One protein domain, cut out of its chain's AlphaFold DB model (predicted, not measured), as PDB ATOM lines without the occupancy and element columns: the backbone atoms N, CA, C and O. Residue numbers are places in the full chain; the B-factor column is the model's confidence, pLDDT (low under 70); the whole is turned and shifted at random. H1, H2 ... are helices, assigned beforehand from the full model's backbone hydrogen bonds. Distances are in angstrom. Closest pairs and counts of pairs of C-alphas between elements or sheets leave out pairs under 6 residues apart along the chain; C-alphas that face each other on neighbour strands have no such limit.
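Overview. This is residues 15 to 30 and 37 to 108 of the 108 residues of an uncharacterized protein of Ferroglobus placidus (strain DSM 10642 / AEDII12DO) (UniProt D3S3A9). Three helices, H1, H2 and H4, pack on one another at steep angles with their centres in a triangle, and short H3 packs on residues 47 to 51 of H2. From the far end of H4 the long helix H5 folds back as the second arm of a V, and its residues 93 to 106 stick out with 107 and 108, clear of the body. The printed part has 88 residues with five named helices, H1 to H5 in that order, and no named strand; the class is all helix. The whole is loose, with a radius of gyration of the C-alphas of 15.2 A, and its flat outline spans 45 by 34 by 18 A.

Arrangement. Start with H1, residues 15 to 30, and look across to H2, residues 39 to 52: they touch, closest at the C-alphas of Val 21 and Val 46, 5.8 A apart, at a steep tilt of 51 degrees, opposite ways. Next, H3, residues 57 to 61, touches residues 47 to 51 of H2 alone; the closest C-alphas, those of Val 51 and Arg 57, are 5.8 A apart. H4, residues 63 to 80, touches H2 with residues 69 to 74 alone, closest at the C-alphas of Ile 43 and Ile 70, 6.5 A apart, at a steep tilt of 53 degrees, opposite ways. H4 also touches H1, the same way at a steep tilt of 38 degrees, with the C-alphas of Val 21 and Ile 69 closest at 6.7 A. H2 and H4 are the hubs, touching three helices each, and the helix packing is mostly crossed. H4 and H5, residues 85 to 106, form a helical hairpin at a steep tilt of 40 degrees; they touch through residues 75 to 79 and 85 to 88 alone, with the C-alphas of Phe 79 and Arg 85 closest at 4.5 A. H5 is apart from H1, H2 and H3. In H1, H2, H3, H4 and H5 every O i to N i+4 pair is within hydrogen-bond range.

Along the chain. Find C-alpha 15 at (-45.103, 47.840, -8.582); from there H1 runs 22.3 A. H2 begins at C-alpha 39 and covers 20.3 A, and H3 measures 6.0 A. Look for C-alpha 63 at (-31.785, 58.277, -7.623), where H4 begins its 26.6 A. H5, 32.4 A long, ends at C-alpha 106, at (-26.673, 41.495, 10.188).

Size, cuts and confidence. The C-alphas of Ser 30 and Lys 108, the two farthest apart, are 48.7 A apart. Residues 31 to 36 are not printed, and C-alphas 30 and 37 are 11.8 A apart across this cut. The links H2 to H3, H3 to H4 and H4 to H5 are tight. Mean pLDDT of the printed part is 80.9; residues 37, 64, 82, 107 and 108 are under 70.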
ATOM      1  N   GLY A  15     -44.445  48.798  -7.688       75.50
ATOM      2  CA  GLY A  15     -45.103  47.840  -8.582       75.50
ATOM      3  C   GLY A  15     -45.653  48.497  -9.850       75.50
ATOM      4  O   GLY A  15     -45.509  47.948 -10.938       75.50
ATOM      5  N   VAL A  16     -46.209  49.707  -9.725       80.69
ATOM      6  CA  VAL A  16     -46.687  50.493 -10.874       80.69
ATOM      7  C   VAL A  16     -45.528  50.900 -11.782       80.69
ATOM      8  O   VAL A  16     -45.643  50.775 -12.997       80.69
ATOM      9  N   ILE A  17     -44.398  51.348 -11.221       77.69
ATOM     10  CA  ILE A  17     -43.222  51.706 -12.025       77.69
ATOM     11  C   ILE A  17     -42.703  50.480 -12.780       77.69
ATOM     12  O   ILE A  17     -42.462  50.568 -13.982       77.69
ATOM     13  N   GLU A  18     -42.552  49.339 -12.100       80.25
ATOM     14  CA  GLU A  18     -42.088  48.094 -12.716       80.25
ATOM     15  C   GLU A  18     -42.998  47.665 -13.875       80.25
ATOM     16  O   GLU A  18     -42.517  47.424 -14.984       80.25
ATOM     17  N   GLU A  19     -44.313  47.637 -13.656       83.62
ATOM     18  CA  GLU A  19     -45.285  47.256 -14.679       83.62
ATOM     19  C   GLU A  19     -45.281  48.230 -15.869       83.62
ATOM     20  O   GLU A  19     -45.277  47.795 -17.025       83.62
ATOM     21  N   THR A  20     -45.195  49.541 -15.618       84.06
ATOM     22  CA  THR A  20     -45.070  50.555 -16.676       84.06
ATOM     23  C   THR A  20     -43.794  50.365 -17.486       84.06
ATOM     24  O   THR A  20     -43.848  50.419 -18.718       84.06
ATOM     25  N   VAL A  21     -42.655  50.094 -16.840       82.25
ATOM     26  CA  VAL A  21     -41.388  49.830 -17.535       82.25
ATOM     27  C   VAL A  21     -41.527  48.599 -18.430       82.25
ATOM     28  O   VAL A  21     -41.229  48.674 -19.622       82.25
ATOM     29  N   LEU A  22     -42.016  47.481 -17.886       82.94
ATOM     30  CA  LEU A  22     -42.152  46.223 -18.622       82.94
ATOM     31  C   LEU A  22     -43.095  46.362 -19.823       82.94
ATOM     32  O   LEU A  22     -42.741  45.946 -20.927       82.94
ATOM     33  N   ASN A  23     -44.259  46.987 -19.631       84.75
ATOM     34  CA  ASN A  23     -45.238  47.194 -20.698       84.75
ATOM     35  C   ASN A  23     -44.708  48.131 -21.785       84.75
ATOM     36  O   ASN A  23     -44.859  47.843 -22.974       84.75
ATOM     37  N   THR A  24     -44.050  49.222 -21.391       83.56
ATOM     38  CA  THR A  24     -43.470  50.188 -22.332       83.56
ATOM     39  C   THR A  24     -42.364  49.540 -23.152       83.56
ATOM     40  O   THR A  24     -42.387  49.630 -24.375       83.56
ATOM     41  N   VAL A  25     -41.443  48.814 -22.513       81.00
ATOM     42  CA  VAL A  25     -40.348  48.119 -23.203       81.00
ATOM     43  C   VAL A  25     -40.879  47.012 -24.116       81.00
ATOM     44  O   VAL A  25     -40.444  46.908 -25.260       81.00
ATOM     45  N   ALA A  26     -41.846  46.208 -23.664       81.62
ATOM     46  CA  ALA A  26     -42.445  45.158 -24.486       81.62
ATOM     47  C   ALA A  26     -43.139  45.734 -25.730       81.62
ATOM     48  O   ALA A  26     -42.924  45.241 -26.840       81.62
ATOM     49  N   LYS A  27     -43.919  46.810 -25.557       81.69
ATOM     50  CA  LYS A  27     -44.562  47.528 -26.660       81.69
ATOM     51  C   LYS A  27     -43.518  48.081 -27.625       81.69
ATOM     52  O   LYS A  27     -43.591  47.793 -28.818       81.69
ATOM     53  N   PHE A  28     -42.506  48.766 -27.100       76.38
ATOM     54  CA  PHE A  28     -41.419  49.344 -27.883       76.38
ATOM     55  C   PHE A  28     -40.710  48.286 -28.739       76.38
ATOM     56  O   PHE A  28     -40.561  48.461 -29.946       76.38
ATOM     57  N   LEU A  29     -40.336  47.149 -28.142       74.62
ATOM     58  CA  LEU A  29     -39.667  46.045 -28.838       74.62
ATOM     59  C   LEU A  29     -40.568  45.352 -29.873       74.62
ATOM     60  O   LEU A  29     -40.069  44.867 -30.889       74.62
ATOM     61  N   SER A  30     -41.882  45.305 -29.633       76.62
ATOM     62  CA  SER A  30     -42.854  44.738 -30.577       76.62
ATOM     63  C   SER A  30     -43.102  45.637 -31.793       76.62
ATOM     64  O   SER A  30     -43.301  45.139 -32.901       76.62
ATOM     65  N   CYS A  37     -32.375  50.333 -32.313       65.12
ATOM     66  CA  CYS A  37     -32.814  50.899 -31.039       65.12
ATOM     67  C   CYS A  37     -31.714  50.861 -29.967       65.12
ATOM     68  O   CYS A  37     -31.127  49.808 -29.690       65.12
ATOM     69  N   SER A  38     -31.456  52.018 -29.360       75.44
ATOM     70  CA  SER A  38     -30.533  52.176 -28.241       75.44
ATOM     71  C   SER A  38     -31.247  52.046 -26.891       75.44
ATOM     72  O   SER A  38     -32.406  52.417 -26.728       75.44
ATOM     73  N   THR A  39     -30.522  51.566 -25.878       76.81
ATOM     74  CA  THR A  39     -30.993  51.527 -24.481       76.81
ATOM     75  C   THR A  39     -31.447  52.906 -23.987       76.81
ATOM     76  O   THR A  39     -32.364  52.986 -23.180       76.81
ATOM     77  N   VAL A  40     -30.837  53.982 -24.496       80.62
ATOM     78  CA  VAL A  40     -31.168  55.368 -24.135       80.62
ATOM     79  C   VAL A  40     -32.581  55.733 -24.591       80.62
ATOM     80  O   VAL A  40     -33.370  56.186 -23.774       80.62
ATOM     81  N   GLU A  41     -32.950  55.435 -25.838       81.75
ATOM     82  CA  GLU A  41     -34.295  55.733 -26.365       81.75
ATOM     83  C   GLU A  41     -35.401  54.979 -25.608       81.75
ATOM     84  O   GLU A  41     -36.485  55.518 -25.372       81.75
ATOM     85  N   MET A  42     -35.129  53.738 -25.187       82.19
ATOM     86  CA  MET A  42     -36.066  52.984 -24.347       82.19
ATOM     87  C   MET A  42     -36.217  53.617 -22.963       82.19
ATOM     88  O   MET A  42     -37.337  53.715 -22.465       82.19
ATOM     89  N   ILE A  43     -35.112  54.054 -22.345       84.50
ATOM     90  CA  ILE A  43     -35.146  54.746 -21.051       84.50
ATOM     91  C   ILE A  43     -35.957  56.035 -21.172       84.50
ATOM     92  O   ILE A  43     -36.878  56.227 -20.384       84.50
ATOM     93  N   ASP A  44     -35.680  56.867 -22.177       85.00
ATOM     94  CA  ASP A  44     -36.390  58.131 -22.390       85.00
ATOM     95  C   ASP A  44     -37.899  57.899 -22.559       85.00
ATOM     96  O   ASP A  44     -38.710  58.590 -21.946       85.00
ATOM     97  N   THR A  45     -38.285  56.857 -23.303       87.00
ATOM     98  CA  THR A  45     -39.701  56.499 -23.486       87.00
ATOM     99  C   THR A  45     -40.360  56.083 -22.168       87.00
ATOM    100  O   THR A  45     -41.479  56.497 -21.871       87.00
ATOM    101  N   VAL A  46     -39.674  55.283 -21.346       86.25
ATOM    102  CA  VAL A  46     -40.178  54.885 -20.023       86.25
ATOM    103  C   VAL A  46     -40.322  56.098 -19.103       86.25
ATOM    104  O   VAL A  46     -41.333  56.225 -18.413       86.25
ATOM    105  N   VAL A  47     -39.345  57.009 -19.110       87.12
ATOM    106  CA  VAL A  47     -39.398  58.259 -18.336       87.12
ATOM    107  C   VAL A  47     -40.611  59.088 -18.753       87.12
ATOM    108  O   VAL A  47     -41.354  59.562 -17.895       87.12
ATOM    109  N   GLU A  48     -40.862  59.237 -20.055       89.06
ATOM    110  CA  GLU A  48     -42.023  59.973 -20.558       89.06
ATOM    111  C   GLU A  48     -43.357  59.359 -20.122       89.06
ATOM    112  O   GLU A  48     -44.258  60.098 -19.722       89.06
ATOM    113  N   GLU A  49     -43.495  58.032 -20.163       87.00
ATOM    114  CA  GLU A  49     -44.713  57.349 -19.706       87.00
ATOM    115  C   GLU A  49     -44.937  57.526 -18.199       87.00
ATOM    116  O   GLU A  49     -46.045  57.855 -17.775       87.00
ATOM    117  N   LEU A  50     -43.885  57.424 -17.384       84.00
ATOM    118  CA  LEU A  50     -43.985  57.684 -15.946       84.00
ATOM    119  C   LEU A  50     -44.375  59.142 -15.663       84.00
ATOM    120  O   LEU A  50     -45.260  59.403 -14.849       84.00
ATOM    121  N   VAL A  51     -43.805  60.110 -16.382       86.38
ATOM    122  CA  VAL A  51     -44.184  61.523 -16.229       86.38
ATOM    123  C   VAL A  51     -45.654  61.758 -16.610       86.38
ATOM    124  O   VAL A  51     -46.353  62.490 -15.909       86.38
ATOM    125  N   LYS A  52     -46.174  61.100 -17.659       87.38
ATOM    126  CA  LYS A  52     -47.607  61.169 -18.028       87.38
ATOM    127  C   LYS A  52     -48.529  60.614 -16.942       87.38
ATOM    128  O   LYS A  52     -49.655  61.086 -16.807       87.38
ATOM    129  N   MET A  53     -48.058  59.641 -16.165       82.06
ATOM    130  CA  MET A  53     -48.793  59.066 -15.032       82.06
ATOM    131  C   MET A  53     -48.757  59.946 -13.772       82.06
ATOM    132  O   MET A  53     -49.400  59.608 -12.780       82.06
ATOM    133  N   GLY A  54     -48.054  61.083 -13.812       81.75
ATOM    134  CA  GLY A  54     -47.992  62.056 -12.721       81.75
ATOM    135  C   GLY A  54     -46.747  61.946 -11.843       81.75
ATOM    136  O   GLY A  54     -46.668  62.656 -10.840       81.75
ATOM    137  N   PHE A  55     -45.773  61.103 -12.202       82.88
ATOM    138  CA  PHE A  55     -44.489  61.077 -11.508       82.88
ATOM    139  C   PHE A  55     -43.670  62.331 -11.841       82.88
ATOM    140  O   PHE A  55     -43.625  62.791 -12.983       82.88
ATOM    141  N   ASP A  56     -42.993  62.883 -10.836       82.56
ATOM    142  CA  ASP A  56     -42.083  64.008 -11.025       82.56
ATOM    143  C   ASP A  56     -40.852  63.585 -11.846       82.56
ATOM    144  O   ASP A  56     -40.155  62.628 -11.501       82.56
ATOM    145  N   ARG A  57     -40.558  64.323 -12.923       80.25
ATOM    146  CA  ARG A  57     -39.462  64.003 -13.852       80.25
ATOM    147  C   ARG A  57     -38.111  63.935 -13.143       80.25
ATOM    148  O   ARG A  57     -37.345  63.015 -13.408       80.25
ATOM    149  N   ILE A  58     -37.829  64.864 -12.226       76.94
ATOM    150  CA  ILE A  58     -36.550  64.900 -11.499       76.94
ATOM    151  C   ILE A  58     -36.397  63.638 -10.649       76.94
ATOM    152  O   ILE A  58     -35.316  63.059 -10.602       76.94
ATOM    153  N   SER A  59     -37.476  63.197 -10.009       73.25
ATOM    154  CA  SER A  59     -37.507  61.989  -9.184       73.25
ATOM    155  C   SER A  59     -37.356  60.704 -10.005       73.25
ATOM    156  O   SER A  59     -36.747  59.751  -9.531       73.25
ATOM    157  N   VAL A  60     -37.871  60.677 -11.238       77.00
ATOM    158  CA  VAL A  60     -37.746  59.532 -12.158       77.00
ATOM    159  C   VAL A  60     -36.352  59.455 -12.786       77.00
ATOM    160  O   VAL A  60     -35.773  58.374 -12.869       77.00
ATOM    161  N   GLU A  61     -35.800  60.593 -13.212       76.50
ATOM    162  CA  GLU A  61     -34.488  60.683 -13.868       76.50
ATOM    163  C   GLU A  61     -33.313  60.579 -12.880       76.50
ATOM    164  O   GLU A  61     -32.178  60.345 -13.299       76.50
ATOM    165  N   ASN A  62     -33.561  60.697 -11.570       75.12
ATOM    166  CA  ASN A  62     -32.530  60.608 -10.537       75.12
ATOM    167  C   ASN A  62     -32.757  59.464  -9.538       75.12
ATOM    168  O   ASN A  62     -33.834  58.891  -9.395       75.12
ATOM    169  N   GLY A  63     -31.700  59.153  -8.788       70.56
ATOM    170  CA  GLY A  63     -31.785  58.277  -7.623       70.56
ATOM    171  C   GLY A  63     -32.130  56.822  -7.954       70.56
ATOM    172  O   GLY A  63     -31.653  56.246  -8.931       70.56
ATOM    173  N   ILE A  64     -32.912  56.199  -7.071       68.31
ATOM    174  CA  ILE A  64     -33.204  54.757  -7.099       68.31
ATOM    175  C   ILE A  64     -34.092  54.387  -8.295       68.31
ATOM    176  O   ILE A  64     -33.881  53.338  -8.903       68.31
ATOM    177  N   ILE A  65     -35.038  55.258  -8.666       71.81
ATOM    178  CA  ILE A  65     -35.984  55.017  -9.766       71.81
ATOM    179  C   ILE A  65     -35.236  54.938 -11.101       71.81
ATOM    180  O   ILE A  65     -35.402  53.962 -11.831       71.81
ATOM    181  N   ALA A  66     -34.327  55.879 -11.370       75.88
ATOM    182  CA  ALA A  66     -33.486  55.851 -12.566       75.88
ATOM    183  C   ALA A  66     -32.655  54.561 -12.661       75.88
ATOM    184  O   ALA A  66     -32.614  53.908 -13.706       75.88
ATOM    185  N   GLY A  67     -32.033  54.149 -11.549       80.25
ATOM    186  CA  GLY A  67     -31.270  52.900 -11.485       80.25
ATOM    187  C   GLY A  67     -32.127  51.664 -11.778       80.25
ATOM    188  O   GLY A  67     -31.688  50.766 -12.499       80.25
ATOM    189  N   MET A  68     -33.360  51.638 -11.269       80.31
ATOM    190  CA  MET A  68     -34.318  50.562 -11.516       80.31
ATOM    191  C   MET A  68     -34.750  50.508 -12.987       80.31
ATOM    192  O   MET A  68     -34.687  49.438 -13.589       80.31
ATOM    193  N   ILE A  69     -35.103  51.651 -13.586       80.94
ATOM    194  CA  ILE A  69     -35.493  51.749 -15.002       80.94
ATOM    195  C   ILE A  69     -34.362  51.247 -15.902       80.94
ATOM    196  O   ILE A  69     -34.578  50.349 -16.714       80.94
ATOM    197  N   ILE A  70     -33.142  51.765 -15.720       83.31
ATOM    198  CA  ILE A  70     -31.969  51.355 -16.508       83.31
ATOM    199  C   ILE A  70     -31.767  49.844 -16.407       83.31
ATOM    200  O   ILE A  70     -31.542  49.170 -17.413       83.31
ATOM    201  N   GLN A  71     -31.855  49.296 -15.194       83.00
ATOM    202  CA  GLN A  71     -31.607  47.882 -14.978       83.00
ATOM    203  C   GLN A  71     -32.667  46.989 -15.629       83.00
ATOM    204  O   GLN A  71     -32.305  45.979 -16.235       83.00
ATOM    205  N   LEU A  72     -33.945  47.355 -15.519       80.81
ATOM    206  CA  LEU A  72     -35.053  46.626 -16.135       80.81
ATOM    207  C   LEU A  72     -34.973  46.674 -17.666       80.81
ATOM    208  O   LEU A  72     -35.140  45.645 -18.317       80.81
ATOM    209  N   VAL A  73     -34.634  47.833 -18.246       81.25
ATOM    210  CA  VAL A  73     -34.436  47.978 -19.698       81.25
ATOM    211  C   VAL A  73     -33.273  47.103 -20.180       81.25
ATOM    212  O   VAL A  73     -33.418  46.363 -21.153       81.25
ATOM    213  N   VAL A  74     -32.123  47.139 -19.498       82.62
ATOM    214  CA  VAL A  74     -30.949  46.323 -19.866       82.62
ATOM    215  C   VAL A  74     -31.253  44.829 -19.759       82.62
ATOM    216  O   VAL A  74     -30.890  44.068 -20.656       82.62
ATOM    217  N   ASP A  75     -31.931  44.406 -18.692       82.12
ATOM    218  CA  ASP A  75     -32.333  43.011 -18.514       82.12
ATOM    219  C   ASP A  75     -33.302  42.558 -19.603       82.12
ATOM    220  O   ASP A  75     -33.123  41.474 -20.154       82.12
ATOM    221  N   ALA A  76     -34.294  43.381 -19.950       77.62
ATOM    222  CA  ALA A  76     -35.234  43.078 -21.022       77.62
ATOM    223  C   ALA A  76     -34.506  42.902 -22.365       77.62
ATOM    224  O   ALA A  76     -34.742  41.923 -23.075       77.62
ATOM    225  N   MET A  77     -33.554  43.786 -22.686       76.88
ATOM    226  CA  MET A  77     -32.733  43.662 -23.894       76.88
ATOM    227  C   MET A  77     -31.862  42.398 -23.894       76.88
ATOM    228  O   MET A  77     -31.820  41.669 -24.888       76.88
ATOM    229  N   ASP A  78     -31.161  42.122 -22.792       80.62
ATOM    230  CA  ASP A  78     -30.298  40.944 -22.677       80.62
ATOM    231  C   ASP A  78     -31.119  39.638 -22.648       80.62
ATOM    232  O   ASP A  78     -30.633  38.604 -23.103       80.62
ATOM    233  N   PHE A  79     -32.373  39.664 -22.183       76.19
ATOM    234  CA  PHE A  79     -33.271  38.506 -22.190       76.19
ATOM    235  C   PHE A  79     -33.799  38.170 -23.591       76.19
ATOM    236  O   PHE A  79     -33.916  36.994 -23.940       76.19
ATOM    237  N   VAL A  80     -34.082  39.186 -24.412       74.69
ATOM    238  CA  VAL A  80     -34.528  39.008 -25.807       74.69
ATOM    239  C   VAL A  80     -33.401  38.484 -26.702       74.69
ATOM    240  O   VAL A  80     -33.663  37.800 -27.691       74.69
ATOM    241  N   LEU A  81     -32.138  38.739 -26.347       75.00
ATOM    242  CA  LEU A  81     -30.970  38.204 -27.044       75.00
ATOM    243  C   LEU A  81     -30.615  36.799 -26.509       75.00
ATOM    244  O   LEU A  81     -30.066  36.684 -25.411       75.00
ATOM    245  N   PRO A  82     -30.814  35.705 -27.281       69.44
ATOM    246  CA  PRO A  82     -30.708  34.338 -26.749       69.44
ATOM    247  C   PRO A  82     -29.352  33.999 -26.113       69.44
ATOM    248  O   PRO A  82     -29.285  33.243 -25.150       69.44
ATOM    249  N   HIS A  83     -28.265  34.587 -26.622       76.81
ATOM    250  CA  HIS A  83     -26.900  34.372 -26.134       76.81
ATOM    251  C   HIS A  83     -26.551  35.187 -24.876       76.81
ATOM    252  O   HIS A  83     -25.508  34.947 -24.271       76.81
ATOM    253  N   LYS A  84     -27.394  36.149 -24.481       78.62
ATOM    254  CA  LYS A  84     -27.206  36.977 -23.281       78.62
ATOM    255  C   LYS A  84     -28.172  36.636 -22.153       78.62
ATOM    256  O   LYS A  84     -27.926  37.031 -21.019       78.62
ATOM    257  N   ARG A  85     -29.200  35.828 -22.414       80.12
ATOM    258  CA  ARG A  85     -30.170  35.387 -21.404       80.12
ATOM    259  C   ARG A  85     -29.519  34.786 -20.151       80.12
ATOM    260  O   ARG A  85     -29.906  35.119 -19.034       80.12
ATOM    261  N   SER A  86     -28.479  33.969 -20.323       83.38
ATOM    262  CA  SER A  86     -27.719  33.376 -19.211       83.38
ATOM    263  C   SER A  86     -27.089  34.424 -18.284       83.38
ATOM    264  O   SER A  86     -26.998  34.202 -17.078       83.38
ATOM    265  N   ARG A  87     -26.709  35.592 -18.819       82.12
ATOM    266  CA  ARG A  87     -26.142  36.711 -18.055       82.12
ATOM    267  C   ARG A  87     -27.163  37.323 -17.100       82.12
ATOM    268  O   ARG A  87     -26.805  37.640 -15.966       82.12
ATOM    269  N   VAL A  88     -28.417  37.468 -17.534       83.69
ATOM    270  CA  VAL A  88     -29.513  37.980 -16.692       83.69
ATOM    271  C   VAL A  88     -29.793  36.999 -15.555       83.69
ATOM    272  O   VAL A  88     -29.808  37.384 -14.387       83.69
ATOM    273  N   GLU A  89     -29.916  35.711 -15.879       83.06
ATOM    274  CA  GLU A  89     -30.164  34.656 -14.891       83.06
ATOM    275  C   GLU A  89     -29.032  34.542 -13.857       83.06
ATOM    276  O   GLU A  89     -29.283  34.350 -12.664       83.06
ATOM    277  N   GLU A  90     -27.775  34.687 -14.282       85.69
ATOM    278  CA  GLU A  90     -26.618  34.694 -13.386       85.69
ATOM    279  C   GLU A  90     -26.575  35.965 -12.517       85.69
ATOM    280  O   GLU A  90     -26.353  35.871 -11.307       85.69
ATOM    281  N   ARG A  91     -26.871  37.122 -13.132       84.69
ATOM    282  CA  ARG A  91     -27.353  38.387 -12.543       84.69
ATOM    283  C   ARG A  91     -28.141  38.191 -11.250       84.69
ATOM    284  O   ARG A  91     -27.674  38.439 -10.133       84.69
ATOM    285  N   VAL A  92     -29.364  37.717 -11.455       83.56
ATOM    286  CA  VAL A  92     -30.387  37.539 -10.423       83.56
ATOM    287  C   VAL A  92     -29.918  36.558  -9.348       83.56
ATOM    288  O   VAL A  92     -29.987  36.870  -8.158       83.56
ATOM    289  N   LYS A  93     -29.345  35.411  -9.743       86.44
ATOM    290  CA  LYS A  93     -28.826  34.405  -8.797       86.44
ATOM    291  C   LYS A  93     -27.726  34.965  -7.890       86.44
ATOM    292  O   LYS A  93     -27.735  34.702  -6.687       86.44
ATOM    293  N   LYS A  94     -26.776  35.733  -8.440       87.62
ATOM    294  CA  LYS A  94     -25.678  36.342  -7.667       87.62
ATOM    295  C   LYS A  94     -26.186  37.398  -6.690       87.62
ATOM    296  O   LYS A  94     -25.692  37.435  -5.567       87.62
ATOM    297  N   MET A  95     -27.149  38.232  -7.091       85.56
ATOM    298  CA  MET A  95     -27.746  39.215  -6.179       85.56
ATOM    299  C   MET A  95     -28.483  38.545  -5.022       85.56
ATOM    300  O   MET A  95     -28.208  38.875  -3.873       85.56
ATOM    301  N   ALA A  96     -29.357  37.575  -5.312       84.12
ATOM    302  CA  ALA A  96     -30.116  36.869  -4.282       84.12
ATOM    303  C   ALA A  96     -29.191  36.191  -3.257       84.12
ATOM    304  O   ALA A  96     -29.403  36.309  -2.052       84.12
ATOM    305  N   ARG A  97     -28.113  35.546  -3.730       89.38
ATOM    306  CA  ARG A  97     -27.102  34.942  -2.852       89.38
ATOM    307  C   ARG A  97     -26.423  35.978  -1.958       89.38
ATOM    308  O   ARG A  97     -26.402  35.795  -0.747       89.38
ATOM    309  N   LYS A  98     -25.898  37.060  -2.542       88.38
ATOM    310  CA  LYS A  98     -25.213  38.119  -1.785       88.38
ATOM    311  C   LYS A  98     -26.130  38.762  -0.749       88.38
ATOM    312  O   LYS A  98     -25.676  39.059   0.346       88.38
ATOM    313  N   LEU A  99     -27.403  38.975  -1.080       86.31
ATOM    314  CA  LEU A  99     -28.378  39.501  -0.127       86.31
ATOM    315  C   LEU A  99     -28.572  38.537   1.050       86.31
ATOM    316  O   LEU A  99     -28.504  38.971   2.194       86.31
ATOM    317  N   GLY A 100     -28.741  37.239   0.778       87.12
ATOM    318  CA  GLY A 100     -28.836  36.218   1.825       87.12
ATOM    319  C   GLY A 100     -27.598  36.171   2.726       87.12
ATOM    320  O   GLY A 100     -27.729  36.155   3.944       87.12
ATOM    321  N   GLU A 101     -26.397  36.221   2.141       93.00
ATOM    322  CA  GLU A 101     -25.132  36.298   2.891       93.00
ATOM    323  C   GLU A 101     -25.084  37.540   3.795       93.00
ATOM    324  O   GLU A 101     -24.727  37.430   4.965       93.00
ATOM    325  N   ARG A 102     -25.509  38.706   3.291       87.25
ATOM    326  CA  ARG A 102     -25.563  39.952   4.071       87.25
ATOM    327  C   ARG A 102     -26.583  39.912   5.203       87.25
ATOM    328  O   ARG A 102     -26.283  40.407   6.282       87.25
ATOM    329  N   LEU A 103     -27.762  39.334   4.989       84.25
ATOM    330  CA  LEU A 103     -28.767  39.196   6.049       84.25
ATOM    331  C   LEU A 103     -28.229  38.345   7.210       84.25
ATOM    332  O   LEU A 103     -28.348  38.745   8.362       84.25
ATOM    333  N   LEU A 104     -27.526  37.248   6.904       86.25
ATOM    334  CA  LEU A 104     -26.873  36.400   7.909       86.25
ATOM    335  C   LEU A 104     -25.731  37.101   8.668       86.25
ATOM    336  O   LEU A 104     -25.379  36.671   9.766       86.25
ATOM    337  N   GLU A 105     -25.105  38.127   8.083       89.50
ATOM    338  CA  GLU A 105     -24.112  38.969   8.767       89.50
ATOM    339  C   GLU A 105     -24.770  39.961   9.731       89.50
ATOM    340  O   GLU A 105     -24.204  40.228  10.785       89.50
ATOM    341  N   VAL A 106     -25.942  40.501   9.380       85.19
ATOM    342  CA  VAL A 106     -26.673  41.495  10.188       85.19
ATOM    343  C   VAL A 106     -27.392  40.856  11.382       85.19
ATOM    344  O   VAL A 106     -27.570  41.509  12.404       85.19
ATOM    345  N   GLU A 107     -27.801  39.590  11.273       67.56
ATOM    346  CA  GLU A 107     -28.464  38.845  12.357       67.56
ATOM    347  C   GLU A 107     -27.509  38.329  13.458       67.56
ATOM    348  O   GLU A 107     -27.977  37.763  14.448       67.56
ATOM    349  N   LYS A 108     -26.188  38.495  13.300       57.44
ATOM    350  CA  LYS A 108     -25.161  38.100  14.284       57.44
ATOM    351  C   LYS A 108     -24.739  39.258  15.178       57.44
ATOM    352  O   LYS A 108     -24.456  38.968  16.363       57.44
TER     353      LYS A 108